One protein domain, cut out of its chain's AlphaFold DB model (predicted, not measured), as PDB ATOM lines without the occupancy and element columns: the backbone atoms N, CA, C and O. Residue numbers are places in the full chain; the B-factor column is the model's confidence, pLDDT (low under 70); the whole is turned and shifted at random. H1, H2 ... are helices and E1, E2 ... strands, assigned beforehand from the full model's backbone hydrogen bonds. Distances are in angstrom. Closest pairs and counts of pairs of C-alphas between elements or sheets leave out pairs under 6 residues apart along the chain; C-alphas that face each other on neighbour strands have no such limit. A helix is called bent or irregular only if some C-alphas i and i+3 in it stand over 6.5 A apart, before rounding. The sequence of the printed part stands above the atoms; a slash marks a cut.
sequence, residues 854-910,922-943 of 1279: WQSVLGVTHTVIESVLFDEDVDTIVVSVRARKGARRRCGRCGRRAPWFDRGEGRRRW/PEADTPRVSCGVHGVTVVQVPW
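This is residues 854 to 910 and 922 to 943 of the 1279 residues of the protein "True protein" of Symbiodinium sp. KB8 (UniProt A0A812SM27). Two small sheets stand one after the other along an elongated shape: a twisted four-stranded sheet E1 E2 E5 E4, whose long bent hairpin E1 and E2 sticks out at one end with residues 871 to 876, and a three-stranded sheet E3 E6 E7 at the other end. The links E3 to E4 and E5 to E6 bridge the two sheets, a long loop joins E2 to E3, and the short helix H1 only grazes the larger sheet. The 79 printed residues hold, in chain order, H1 E1 E2 E3 E4 E5 E6 E7; the class is mostly strand, with 39 residues, under half, in named elements. The larger sheet is mixed, in the order E1, E2, E5, E4; the smaller, E3, E6, E7, is all antiparallel. The whole is only just compact, close to loose, with a radius of gyration of the C-alphas of 13.7 A and spans of 43 by 25 by 16 A.

In the larger sheet, E1 is residues 863 to 871, 21.7 A long from C-alpha 863 at (182.038, 191.043, 76.936), and bends by 61 degrees at residue 866. E2 is residues 876 to 883, 22.1 A; E5 is 922 to 925, 10.8 A; E4 is 907 to 909, 6.8 A. In the smaller sheet, E3 is residues 900 to 902, 6.0 A; E6 is 928 to 931, 9.4 A; E7 is 935 to 938, 10.1 A, ending at C-alpha 938 at (187.007, 176.435, 83.880). H1 is residues 854 to 857, 5.0 A.

E1 and E2 form an antiparallel hairpin, with N 864 and O 882 2.8 A apart, within hydrogen-bond range. E2 and E5 are parallel at 43 degrees, with N 923 and O 879 at 2.8 A. E5 and E4 are antiparallel, with N 908 and O 924 at 2.9 A. The pairing is staggered: E5 pairs with E2 over residues 922 to 923 and with E4 over 923 to 925. The sheet is strongly twisted, only just, its C-alphas lying up to 4.2 A off the best plane. H1 only grazes it with residues 854 to 855; its closest C-alphas to E1 are those of Gln 855 and Ile 865, 7.2 A apart. H1 is too short for an O i to N i+4 pair, and its one O i to N i+3 pair is not within range. E5 runs on into E6 across a break of 2 residues, at 66 degrees, yet the two are apart. E6 and E7 form a hairpin, with N 929 and O 937 at 2.8 A. E3 and E6 are antiparallel at 138 degrees, with N 901 and O 928 at 2.9 A.

The two C-alphas farthest apart, of Glu 872 and Gly 932, are 43.9 A apart. Residues 911 to 921 are not printed; C-alphas 910 and 922 are 5.4 A apart across the cut. The link E2 to E3, residues 884 to 899, is long. Mean pLDDT of the printed part is 86.6, with residue 873 under 70.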
ATOM      1  N   TRP A 854     185.930 200.948  75.434       80.94
ATOM      2  CA  TRP A 854     186.773 199.979  76.148       80.94
ATOM      3  C   TRP A 854     186.661 198.543  75.599       80.94
ATOM      4  O   TRP A 854     187.642 197.812  75.632       80.94
ATOM      5  N   GLN A 855     185.521 198.123  75.032       81.25
ATOM      6  CA  GLN A 855     185.441 196.853  74.287       81.25
ATOM      7  C   GLN A 855     186.290 196.883  73.010       81.25
ATOM      8  O   GLN A 855     186.937 195.884  72.709       81.25
ATOM      9  N   SER A 856     186.307 198.013  72.299       78.56
ATOM     10  CA  SER A 856     187.093 198.217  71.079       78.56
ATOM     11  C   SER A 856     188.593 198.300  71.372       78.56
ATOM     12  O   SER A 856     189.369 197.564  70.779       78.56
ATOM     13  N   VAL A 857     188.993 199.136  72.336       80.25
ATOM     14  CA  VAL A 857     190.388 199.361  72.755       80.25
ATOM     15  C   VAL A 857     191.045 198.078  73.277       80.25
ATOM     16  O   VAL A 857     192.219 197.841  73.022       80.25
ATOM     17  N   LEU A 858     190.294 197.221  73.977       82.38
ATOM     18  CA  LEU A 858     190.814 195.959  74.521       82.38
ATOM     19  C   LEU A 858     190.671 194.756  73.565       82.38
ATOM     20  O   LEU A 858     191.082 193.654  73.935       82.38
ATOM     21  N   GLY A 859     190.028 194.914  72.401       78.44
ATOM     22  CA  GLY A 859     189.725 193.803  71.483       78.44
ATOM     23  C   GLY A 859     188.719 192.770  72.029       78.44
ATOM     24  O   GLY A 859     188.694 191.612  71.610       78.44
ATOM     25  N   VAL A 860     187.879 193.124  73.014       83.12
ATOM     26  CA  VAL A 860     187.074 192.138  73.770       83.12
ATOM     27  C   VAL A 860     185.631 191.985  73.269       83.12
ATOM     28  O   VAL A 860     184.701 192.701  73.651       83.12
ATOM     29  N   THR A 861     185.397 190.950  72.461       78.25
ATOM     30  CA  THR A 861     184.061 190.591  71.946       78.25
ATOM     31  C   THR A 861     183.181 189.883  72.991       78.25
ATOM     32  O   THR A 861     183.665 189.342  73.982       78.25
ATOM     33  N   HIS A 862     181.850 189.923  72.818       85.00
ATOM     34  CA  HIS A 862     180.819 189.328  73.707       85.00
ATOM     35  C   HIS A 862     180.992 189.570  75.225       85.00
ATOM     36  O   HIS A 862     180.495 188.804  76.063       85.00
ATOM     37  N   THR A 863     181.643 190.674  75.574       88.38
ATOM     38  CA  THR A 863     182.038 191.043  76.936       88.38
ATOM     39  C   THR A 863     181.153 192.179  77.459       88.38
ATOM     40  O   THR A 863     180.433 192.832  76.697       88.38
ATOM     41  N   VAL A 864     181.136 192.366  78.776       86.88
ATOM     42  CA  VAL A 864     180.626 193.557  79.463       86.88
ATOM     43  C   VAL A 864     181.778 194.093  80.300       86.88
ATOM     44  O   VAL A 864     182.370 193.325  81.055       86.88
ATOM     45  N   ILE A 865     182.090 195.379  80.143       86.50
ATOM     46  CA  ILE A 865     183.015 196.096  81.025       86.50
ATOM     47  C   ILE A 865     182.225 196.471  82.280       86.50
ATOM     48  O   ILE A 865     181.114 196.987  82.159       86.50
ATOM     49  N   GLU A 866     182.760 196.166  83.456       84.19
ATOM     50  CA  GLU A 866     182.129 196.454  84.748       84.19
ATOM     51  C   GLU A 866     182.742 197.698  85.393       84.19
ATOM     52  O   GLU A 866     182.013 198.586  85.824       84.19
ATOM     53  N   SER A 867     184.072 197.796  85.383       81.56
ATOM     54  CA  SER A 867     184.825 198.979  85.802       81.56
ATOM     55  C   SER A 867     186.176 199.039  85.089       81.56
ATOM     56  O   SER A 867     186.670 198.030  84.581       81.56
ATOM     57  N   VAL A 868     186.765 200.231  85.055       82.06
ATOM     58  CA  VAL A 868     188.154 200.478  84.661       82.06
ATOM     59  C   VAL A 868     188.782 201.259  85.805       82.06
ATOM     60  O   VAL A 868     188.179 202.226  86.272       82.06
ATOM     61  N   LEU A 869     189.938 200.808  86.274       81.25
ATOM     62  CA  LEU A 869     190.715 201.412  87.349       81.25
ATOM     63  C   LEU A 869     192.158 201.573  86.865       81.25
ATOM     64  O   LEU A 869     192.638 200.760  86.076       81.25
ATOM     65  N   PHE A 870     192.835 202.609  87.340       81.38
ATOM     66  CA  PHE A 870     194.282 202.739  87.222       81.38
ATOM     67  C   PHE A 870     194.889 202.337  88.568       81.38
ATOM     68  O   PHE A 870     194.387 202.745  89.613       81.38
ATOM     69  N   ASP A 871     195.879 201.453  88.525       78.62
ATOM     70  CA  ASP A 871     196.596 200.913  89.677       78.62
ATOM     71  C   ASP A 871     197.947 201.645  89.740       78.62
ATOM     72  O   ASP A 871     198.868 201.318  88.986       78.62
ATOM     73  N   GLU A 872     197.994 202.711  90.546       71.56
ATOM     74  CA  GLU A 872     199.101 203.679  90.613       71.56
ATOM     75  C   GLU A 872     200.406 203.035  91.117       71.56
ATOM     76  O   GLU A 872     201.479 203.357  90.612       71.56
ATOM     77  N   ASP A 873     200.319 202.044  92.015       69.94
ATOM     78  CA  ASP A 873     201.476 201.350  92.606       69.94
ATOM     79  C   ASP A 873     202.270 200.500  91.591       69.94
ATOM     80  O   ASP A 873     203.448 200.195  91.794       69.94
ATOM     81  N   VAL A 874     201.622 200.060  90.506       72.19
ATOM     82  CA  VAL A 874     202.213 199.163  89.491       72.19
ATOM     83  C   VAL A 874     202.060 199.680  88.059       72.19
ATOM     84  O   VAL A 874     202.297 198.924  87.105       72.19
ATOM     85  N   ASP A 875     201.659 200.942  87.899       78.94
ATOM     86  CA  ASP A 875     201.467 201.640  86.624       78.94
ATOM     87  C   ASP A 875     200.710 200.777  85.590       78.94
ATOM     88  O   ASP A 875     201.234 200.327  84.560       78.94
ATOM     89  N   THR A 876     199.492 200.366  85.963       86.44
ATOM     90  CA  THR A 876     198.702 199.390  85.194       86.44
ATOM     91  C   THR A 876     197.209 199.710  85.208       86.44
ATOM     92  O   THR A 876     196.584 199.860  86.253       86.44
ATOM     93  N   ILE A 877     196.584 199.721  84.032       88.75
ATOM     94  CA  ILE A 877     195.133 199.850  83.874       88.75
ATOM     95  C   ILE A 877     194.480 198.477  84.095       88.75
ATOM     96  O   ILE A 877     194.626 197.559  83.281       88.75
ATOM     97  N   VAL A 878     193.719 198.337  85.178       90.19
ATOM     98  CA  VAL A 878     192.968 197.127  85.533       90.19
ATOM     99  C   VAL A 878     191.517 197.267  85.075       90.19
ATOM    100  O   VAL A 878     190.795 198.178  85.482       90.19
ATOM    101  N   VAL A 879     191.049 196.343  84.231       90.44
ATOM    102  CA  VAL A 879     189.703 196.409  83.638       90.44
ATOM    103  C   VAL A 879     188.853 195.232  84.101       90.44
ATOM    104  O   VAL A 879     189.016 194.110  83.628       90.44
ATOM    105  N   SER A 880     187.900 195.473  85.003       90.94
ATOM    106  CA  SER A 880     186.946 194.438  85.416       90.94
ATOM    107  C   SER A 880     185.996 194.112  84.267       90.94
ATOM    108  O   SER A 880     185.289 194.990  83.762       90.94
ATOM    109  N   VAL A 881     185.941 192.845  83.865       91.12
ATOM    110  CA  VAL A 881     185.134 192.366  82.741       91.12
ATOM    111  C   VAL A 881     184.358 191.099  83.077       91.12
ATOM    112  O   VAL A 881     184.737 190.297  83.923       91.12
ATOM    113  N   ARG A 882     183.269 190.856  82.342       90.19
ATOM    114  CA  ARG A 882     182.536 189.583  82.410       90.19
ATOM    115  C   ARG A 882     181.899 189.174  81.091       90.19
ATOM    116  O   ARG A 882     181.513 189.999  80.265       90.19
ATOM    117  N   ALA A 883     181.668 187.874  80.927       88.31
ATOM    118  CA  ALA A 883     180.939 187.342  79.777       88.31
ATOM    119  C   ALA A 883     179.454 187.776  79.771       88.31
ATOM    120  O   ALA A 883     178.755 187.685  80.795       88.31
ATOM    121  N   ARG A 884     178.943 188.185  78.594       87.56
ATOM    122  CA  ARG A 884     177.506 188.439  78.353       87.56
ATOM    123  C   ARG A 884     176.666 187.173  78.595       87.56
ATOM    124  O   ARG A 884     177.153 186.051  78.463       87.56
ATOM    125  N   LYS A 885     175.371 187.340  78.910       83.69
ATOM    126  CA  LYS A 885     174.455 186.263  79.360       83.69
ATOM    127  C   LYS A 885     174.482 184.997  78.479       83.69
ATOM    128  O   LYS A 885     174.517 183.904  79.033       83.69
ATOM    129  N   GLY A 886     174.526 185.134  77.147       79.50
ATOM    130  CA  GLY A 886     174.560 184.009  76.189       79.50
ATOM    131  C   GLY A 886     175.915 183.291  76.021       79.50
ATOM    132  O   GLY A 886     175.965 182.192  75.463       79.50
ATOM    133  N   ALA A 887     177.005 183.880  76.520       81.38
ATOM    134  CA  ALA A 887     178.347 183.289  76.503       81.38
ATOM    135  C   ALA A 887     178.710 182.565  77.819       81.38
ATOM    136  O   ALA A 887     179.695 181.835  77.875       81.38
ATOM    137  N   ARG A 888     177.907 182.731  78.881       84.25
ATOM    138  CA  ARG A 888     178.112 182.078  80.186       84.25
ATOM    139  C   ARG A 888     177.814 180.571  80.140       84.25
ATOM    140  O   ARG A 888     177.026 180.108  79.318       84.25
ATOM    141  N   ARG A 889     178.364 179.828  81.113       87.88
ATOM    142  CA  ARG A 889     178.159 178.374  81.319       87.88
ATOM    143  C   ARG A 889     178.580 177.501  80.127       87.88
ATOM    144  O   ARG A 889     177.898 176.532  79.794       87.88
ATOM    145  N   ARG A 890     179.688 177.843  79.467       91.19
ATOM    146  CA  ARG A 890     180.274 177.063  78.367       91.19
ATOM    147  C   ARG A 890     181.556 176.387  78.825       91.19
ATOM    148  O   ARG A 890     182.364 177.014  79.505       91.19
ATOM    149  N   CYS A 891     181.731 175.120  78.457       91.31
ATOM    150  CA  CYS A 891     182.970 174.379  78.664       91.31
ATOM    151  C   CYS A 891     184.132 175.122  77.997       91.31
ATOM    152  O   CYS A 891     184.066 175.397  76.799       91.31
ATOM    153  N   GLY A 892     185.200 175.408  78.746       87.25
ATOM    154  CA  GLY A 892     186.369 176.106  78.219       87.25
ATOM    155  C   GLY A 892     187.036 175.415  77.027       87.25
ATOM    156  O   GLY A 892     187.589 176.100  76.176       87.25
ATOM    157  N   ARG A 893     186.930 174.082  76.927       86.88
ATOM    158  CA  ARG A 893     187.576 173.284  75.873       86.88
ATOM    159  C   ARG A 893     186.742 173.124  74.603       86.88
ATOM    160  O   ARG A 893     187.279 173.275  73.519       86.88
ATOM    161  N   CYS A 894     185.444 172.832  74.719       86.62
ATOM    162  CA  CYS A 894     184.592 172.533  73.556       86.62
ATOM    163  C   CYS A 894     183.435 173.513  73.314       86.62
ATOM    164  O   CYS A 894     182.586 173.247  72.467       86.62
ATOM    165  N   GLY A 895     183.315 174.595  74.093       87.06
ATOM    166  CA  GLY A 895     182.284 175.634  73.929       87.06
ATOM    167  C   GLY A 895     180.828 175.197  74.174       87.06
ATOM    168  O   GLY A 895     179.927 176.044  74.248       87.06
ATOM    169  N   ARG A 896     180.568 173.890  74.338       90.06
ATOM    170  CA  ARG A 896     179.247 173.331  74.660       90.06
ATOM    171  C   ARG A 896     178.774 173.840  76.021       90.06
ATOM    172  O   ARG A 896     179.565 173.993  76.955       90.06
ATOM    173  N   ARG A 897     177.470 174.101  76.133       90.69
ATOM    174  CA  ARG A 897     176.840 174.538  77.385       90.69
ATOM    175  C   ARG A 897     176.887 173.401  78.411       90.69
ATOM    176  O   ARG A 897     176.634 172.255  78.056       90.69
ATOM    177  N   ALA A 898     177.210 173.721  79.659       92.06
ATOM    178  CA  ALA A 898     177.431 172.749  80.727       92.06
ATOM    179  C   ALA A 898     176.833 173.236  82.068       92.06
ATOM    180  O   ALA A 898     176.771 174.451  82.295       92.06
ATOM    181  N   PRO A 899     176.377 172.330  82.957       90.88
ATOM    182  CA  PRO A 899     176.004 172.668  84.331       90.88
ATOM    183  C   PRO A 899     177.137 173.353  85.104       90.88
ATOM    184  O   PRO A 899     178.315 173.101  84.853       90.88
ATOM    185  N   TRP A 900     176.778 174.207  86.064       90.25
ATOM    186  CA  TRP A 900     177.745 174.753  87.020       90.25
ATOM    187  C   TRP A 900     178.346 173.640  87.883       90.25
ATOM    188  O   TRP A 900     177.657 172.674  88.196       90.25
ATOM    189  N   PHE A 901     179.609 173.808  88.272       90.06
ATOM    190  CA  PHE A 901     180.259 173.000  89.300       90.06
ATOM    191  C   PHE A 901     180.474 173.848  90.560       90.06
ATOM    192  O   PHE A 901     179.813 173.621  91.566       90.06
ATOM    193  N   ASP A 902     181.304 174.892  90.478       90.25
ATOM    194  CA  ASP A 902     181.561 175.822  91.584       90.25
ATOM    195  C   ASP A 902     181.991 177.223  91.101       90.25
ATOM    196  O   ASP A 902     182.001 177.517  89.900       90.25
ATOM    197  N   ARG A 903     182.326 178.114  92.047       82.75
ATOM    198  CA  ARG A 903     182.753 179.496  91.760       82.75
ATOM    199  C   ARG A 903     184.223 179.638  91.337       82.75
ATOM    200  O   ARG A 903     184.566 180.684  90.796       82.75
ATOM    201  N   GLY A 904     185.050 178.604  91.501       79.69
ATOM    202  CA  GLY A 904     186.495 178.676  91.274       79.69
ATOM    203  C   GLY A 904     187.250 179.522  92.312       79.69
ATOM    204  O   GLY A 904     186.670 180.067  93.248       79.69
ATOM    205  N   GLU A 905     188.566 179.623  92.129       70.75
ATOM    206  CA  GLU A 905     189.526 180.263  93.046       70.75
ATOM    207  C   GLU A 905     189.652 181.783  92.794       70.75
ATOM    208  O   GLU A 905     190.736 182.305  92.555       70.75
ATOM    209  N   GLY A 906     188.522 182.498  92.805       76.81
ATOM    210  CA  GLY A 906     188.484 183.963  92.697       76.81
ATOM    211  C   GLY A 906     188.699 184.543  91.290       76.81
ATOM    212  O   GLY A 906     188.478 183.882  90.267       76.81
ATOM    213  N   ARG A 907     189.082 185.829  91.247       86.25
ATOM    214  CA  ARG A 907     189.299 186.591  90.008       86.25
ATOM    215  C   ARG A 907     190.618 186.220  89.342       86.25
ATOM    216  O   ARG A 907     191.658 186.149  89.987       86.25
ATOM    217  N   ARG A 908     190.580 186.045  88.021       90.81
ATOM    218  CA  ARG A 908     191.766 185.858  87.177       90.81
ATOM    219  C   ARG A 908     192.052 187.109  86.364       90.81
ATOM    220  O   ARG A 908     191.125 187.811  85.969       90.81
ATOM    221  N   ARG A 909     193.337 187.338  86.099       92.06
ATOM    222  CA  ARG A 909     193.883 188.438  85.298       92.06
ATOM    223  C   ARG A 909     194.411 187.910  83.961       92.06
ATOM    224  O   ARG A 909     194.967 186.812  83.910       92.06
ATOM    225  N   TRP A 910     194.248 188.692  82.897       94.00
ATOM    226  CA  TRP A 910     194.856 188.462  81.585       94.00
ATOM    227  C   TRP A 910     195.634 189.693  81.157       94.00
ATOM    228  O   TRP A 910     195.200 190.810  81.395       94.00
ATOM    229  N   PRO A 922     192.832 193.090  81.807       93.44
ATOM    230  CA  PRO A 922     191.475 192.648  82.094       93.44
ATOM    231  C   PRO A 922     191.426 191.620  83.236       93.44
ATOM    232  O   PRO A 922     192.245 190.700  83.280       93.44
ATOM    233  N   GLU A 923     190.429 191.717  84.117       93.19
ATOM    234  CA  GLU A 923     190.187 190.754  85.197       93.19
ATOM    235  C   GLU A 923     188.719 190.322  85.323       93.19
ATOM    236  O   GLU A 923     187.807 191.096  85.045       93.19
ATOM    237  N   ALA A 924     188.479 189.067  85.715       92.00
ATOM    238  CA  ALA A 924     187.136 188.484  85.789       92.00
ATOM    239  C   ALA A 924     187.060 187.245  86.687       92.00
ATOM    240  O   ALA A 924     188.026 186.490  86.810       92.00
ATOM    241  N   ASP A 925     185.865 186.949  87.198       89.56
ATOM    242  CA  ASP A 925     185.568 185.660  87.829       89.56
ATOM    243  C   ASP A 925     185.523 184.530  86.787       89.56
ATOM    244  O   ASP A 925     184.797 184.612  85.787       89.56
ATOM    245  N   THR A 926     186.243 183.431  87.039       88.19
ATOM    246  CA  THR A 926     186.261 182.244  86.158       88.19
ATOM    247  C   THR A 926     185.755 180.978  86.866       88.19
ATOM    248  O   THR A 926     186.548 180.086  87.187       88.19
ATOM    249  N   PRO A 927     184.437 180.861  87.100       89.94
ATOM    250  CA  PRO A 927     183.825 179.672  87.699       89.94
ATOM    251  C   PRO A 927     184.023 178.393  86.871       89.94
ATOM    252  O   PRO A 927     184.338 178.441  85.677       89.94
ATOM    253  N   ARG A 928     183.810 177.225  87.490       92.06
ATOM    254  CA  ARG A 928     183.953 175.916  86.827       92.06
ATOM    255  C   ARG A 928     182.600 175.323  86.443       92.06
ATOM    256  O   ARG A 928     181.580 175.548  87.094       92.06
ATOM    257  N   VAL A 929     182.592 174.540  85.370       93.12
ATOM    258  CA  VAL A 929     181.432 173.805  84.849       93.12
ATOM    259  C   VAL A 929     181.748 172.320  84.719       93.12
ATOM    260  O   VAL A 929     182.881 171.952  84.412       93.12
ATOM    261  N   SER A 930     180.740 171.470  84.909       94.00
ATOM    262  CA  SER A 930     180.854 170.023  84.707       94.00
ATOM    263  C   SER A 930     180.472 169.669  83.270       94.00
ATOM    264  O   SER A 930     179.298 169.663  82.900       94.00
ATOM    265  N   CYS A 931     181.464 169.446  82.408       93.38
ATOM    266  CA  CYS A 931     181.254 169.086  81.011       93.38
ATOM    267  C   CYS A 931     181.195 167.563  80.851       93.38
ATOM    268  O   CYS A 931     182.190 166.889  81.094       93.38
ATOM    269  N   GLY A 932     180.098 167.028  80.304       88.19
ATOM    270  CA  GLY A 932     179.944 165.584  80.047       88.19
ATOM    271  C   GLY A 932     180.944 164.952  79.059       88.19
ATOM    272  O   GLY A 932     180.874 163.754  78.830       88.19
ATOM    273  N   VAL A 933     181.857 165.735  78.468       91.81
ATOM    274  CA  VAL A 933     182.953 165.251  77.600       91.81
ATOM    275  C   VAL A 933     184.341 165.507  78.213       91.81
ATOM    276  O   VAL A 933     185.280 164.784  77.918       91.81
ATOM    277  N   HIS A 934     184.491 166.534  79.060       90.75
ATOM    278  CA  HIS A 934     185.799 167.013  79.544       90.75
ATOM    279  C   HIS A 934     185.921 167.054  81.077       90.75
ATOM    280  O   HIS A 934     186.893 167.598  81.596       90.75
ATOM    281  N   GLY A 935     184.927 166.535  81.804       90.88
ATOM    282  CA  GLY A 935     184.852 166.633  83.259       90.88
ATOM    283  C   GLY A 935     184.701 168.075  83.754       90.88
ATOM    284  O   GLY A 935     184.183 168.953  83.055       90.88
ATOM    285  N   VAL A 936     185.146 168.318  84.986       92.31
ATOM    286  CA  VAL A 936     185.136 169.649  85.607       92.31
ATOM    287  C   VAL A 936     186.203 170.531  84.961       92.31
ATOM    288  O   VAL A 936     187.386 170.201  84.964       92.31
ATOM    289  N   THR A 937     185.801 171.679  84.420       92.50
ATOM    290  CA  THR A 937     186.723 172.605  83.753       92.50
ATOM    291  C   THR A 937     186.305 174.063  83.925       92.50
ATOM    292  O   THR A 937     185.134 174.365  84.147       92.50
ATOM    293  N   VAL A 938     187.263 174.986  83.827       91.25
ATOM    294  CA  VAL A 938     187.007 176.435  83.880       91.25
ATOM    295  C   VAL A 938     186.140 176.853  82.687       91.25
ATOM    296  O   VAL A 938     186.315 176.337  81.577       91.25
ATOM    297  N   VAL A 939     185.199 177.781  82.897       90.75
ATOM    298  CA  VAL A 939     184.366 178.303  81.804       90.75
ATOM    299  C   VAL A 939     185.185 178.921  80.673       90.75
ATOM    300  O   VAL A 939     186.261 179.484  80.872       90.75
ATOM    301  N   GLN A 940     184.630 178.863  79.466       89.88
ATOM    302  CA  GLN A 940     185.111 179.652  78.340       89.88
ATOM    303  C   GLN A 940     184.924 181.150  78.628       89.88
ATOM    304  O   GLN A 940     183.824 181.581  78.983       89.88
ATOM    305  N   VAL A 941     185.973 181.946  78.412       91.19
ATOM    306  CA  VAL A 941     185.891 183.413  78.394       91.19
ATOM    307  C   VAL A 941     185.881 183.927  76.945       91.19
ATOM    308  O   VAL A 941     186.647 183.430  76.114       91.19
ATOM    309  N   PRO A 942     185.027 184.907  76.592       88.62
ATOM    310  CA  PRO A 942     184.976 185.455  75.238       88.62
ATOM    311  C   PRO A 942     186.264 186.097  74.715       88.62
ATOM    312  O   PRO A 942     186.477 186.044  73.511       88.62
ATOM    313  N   TRP A 943     187.118 186.651  75.578       90.69
ATOM    314  CA  TRP A 943     188.278 187.475  75.195       90.69
ATOM    315  C   TRP A 943     189.629 186.748  75.138       90.69
ATOM    316  O   TRP A 943     190.609 187.336  74.692       90.69
TER     317      TRP A 943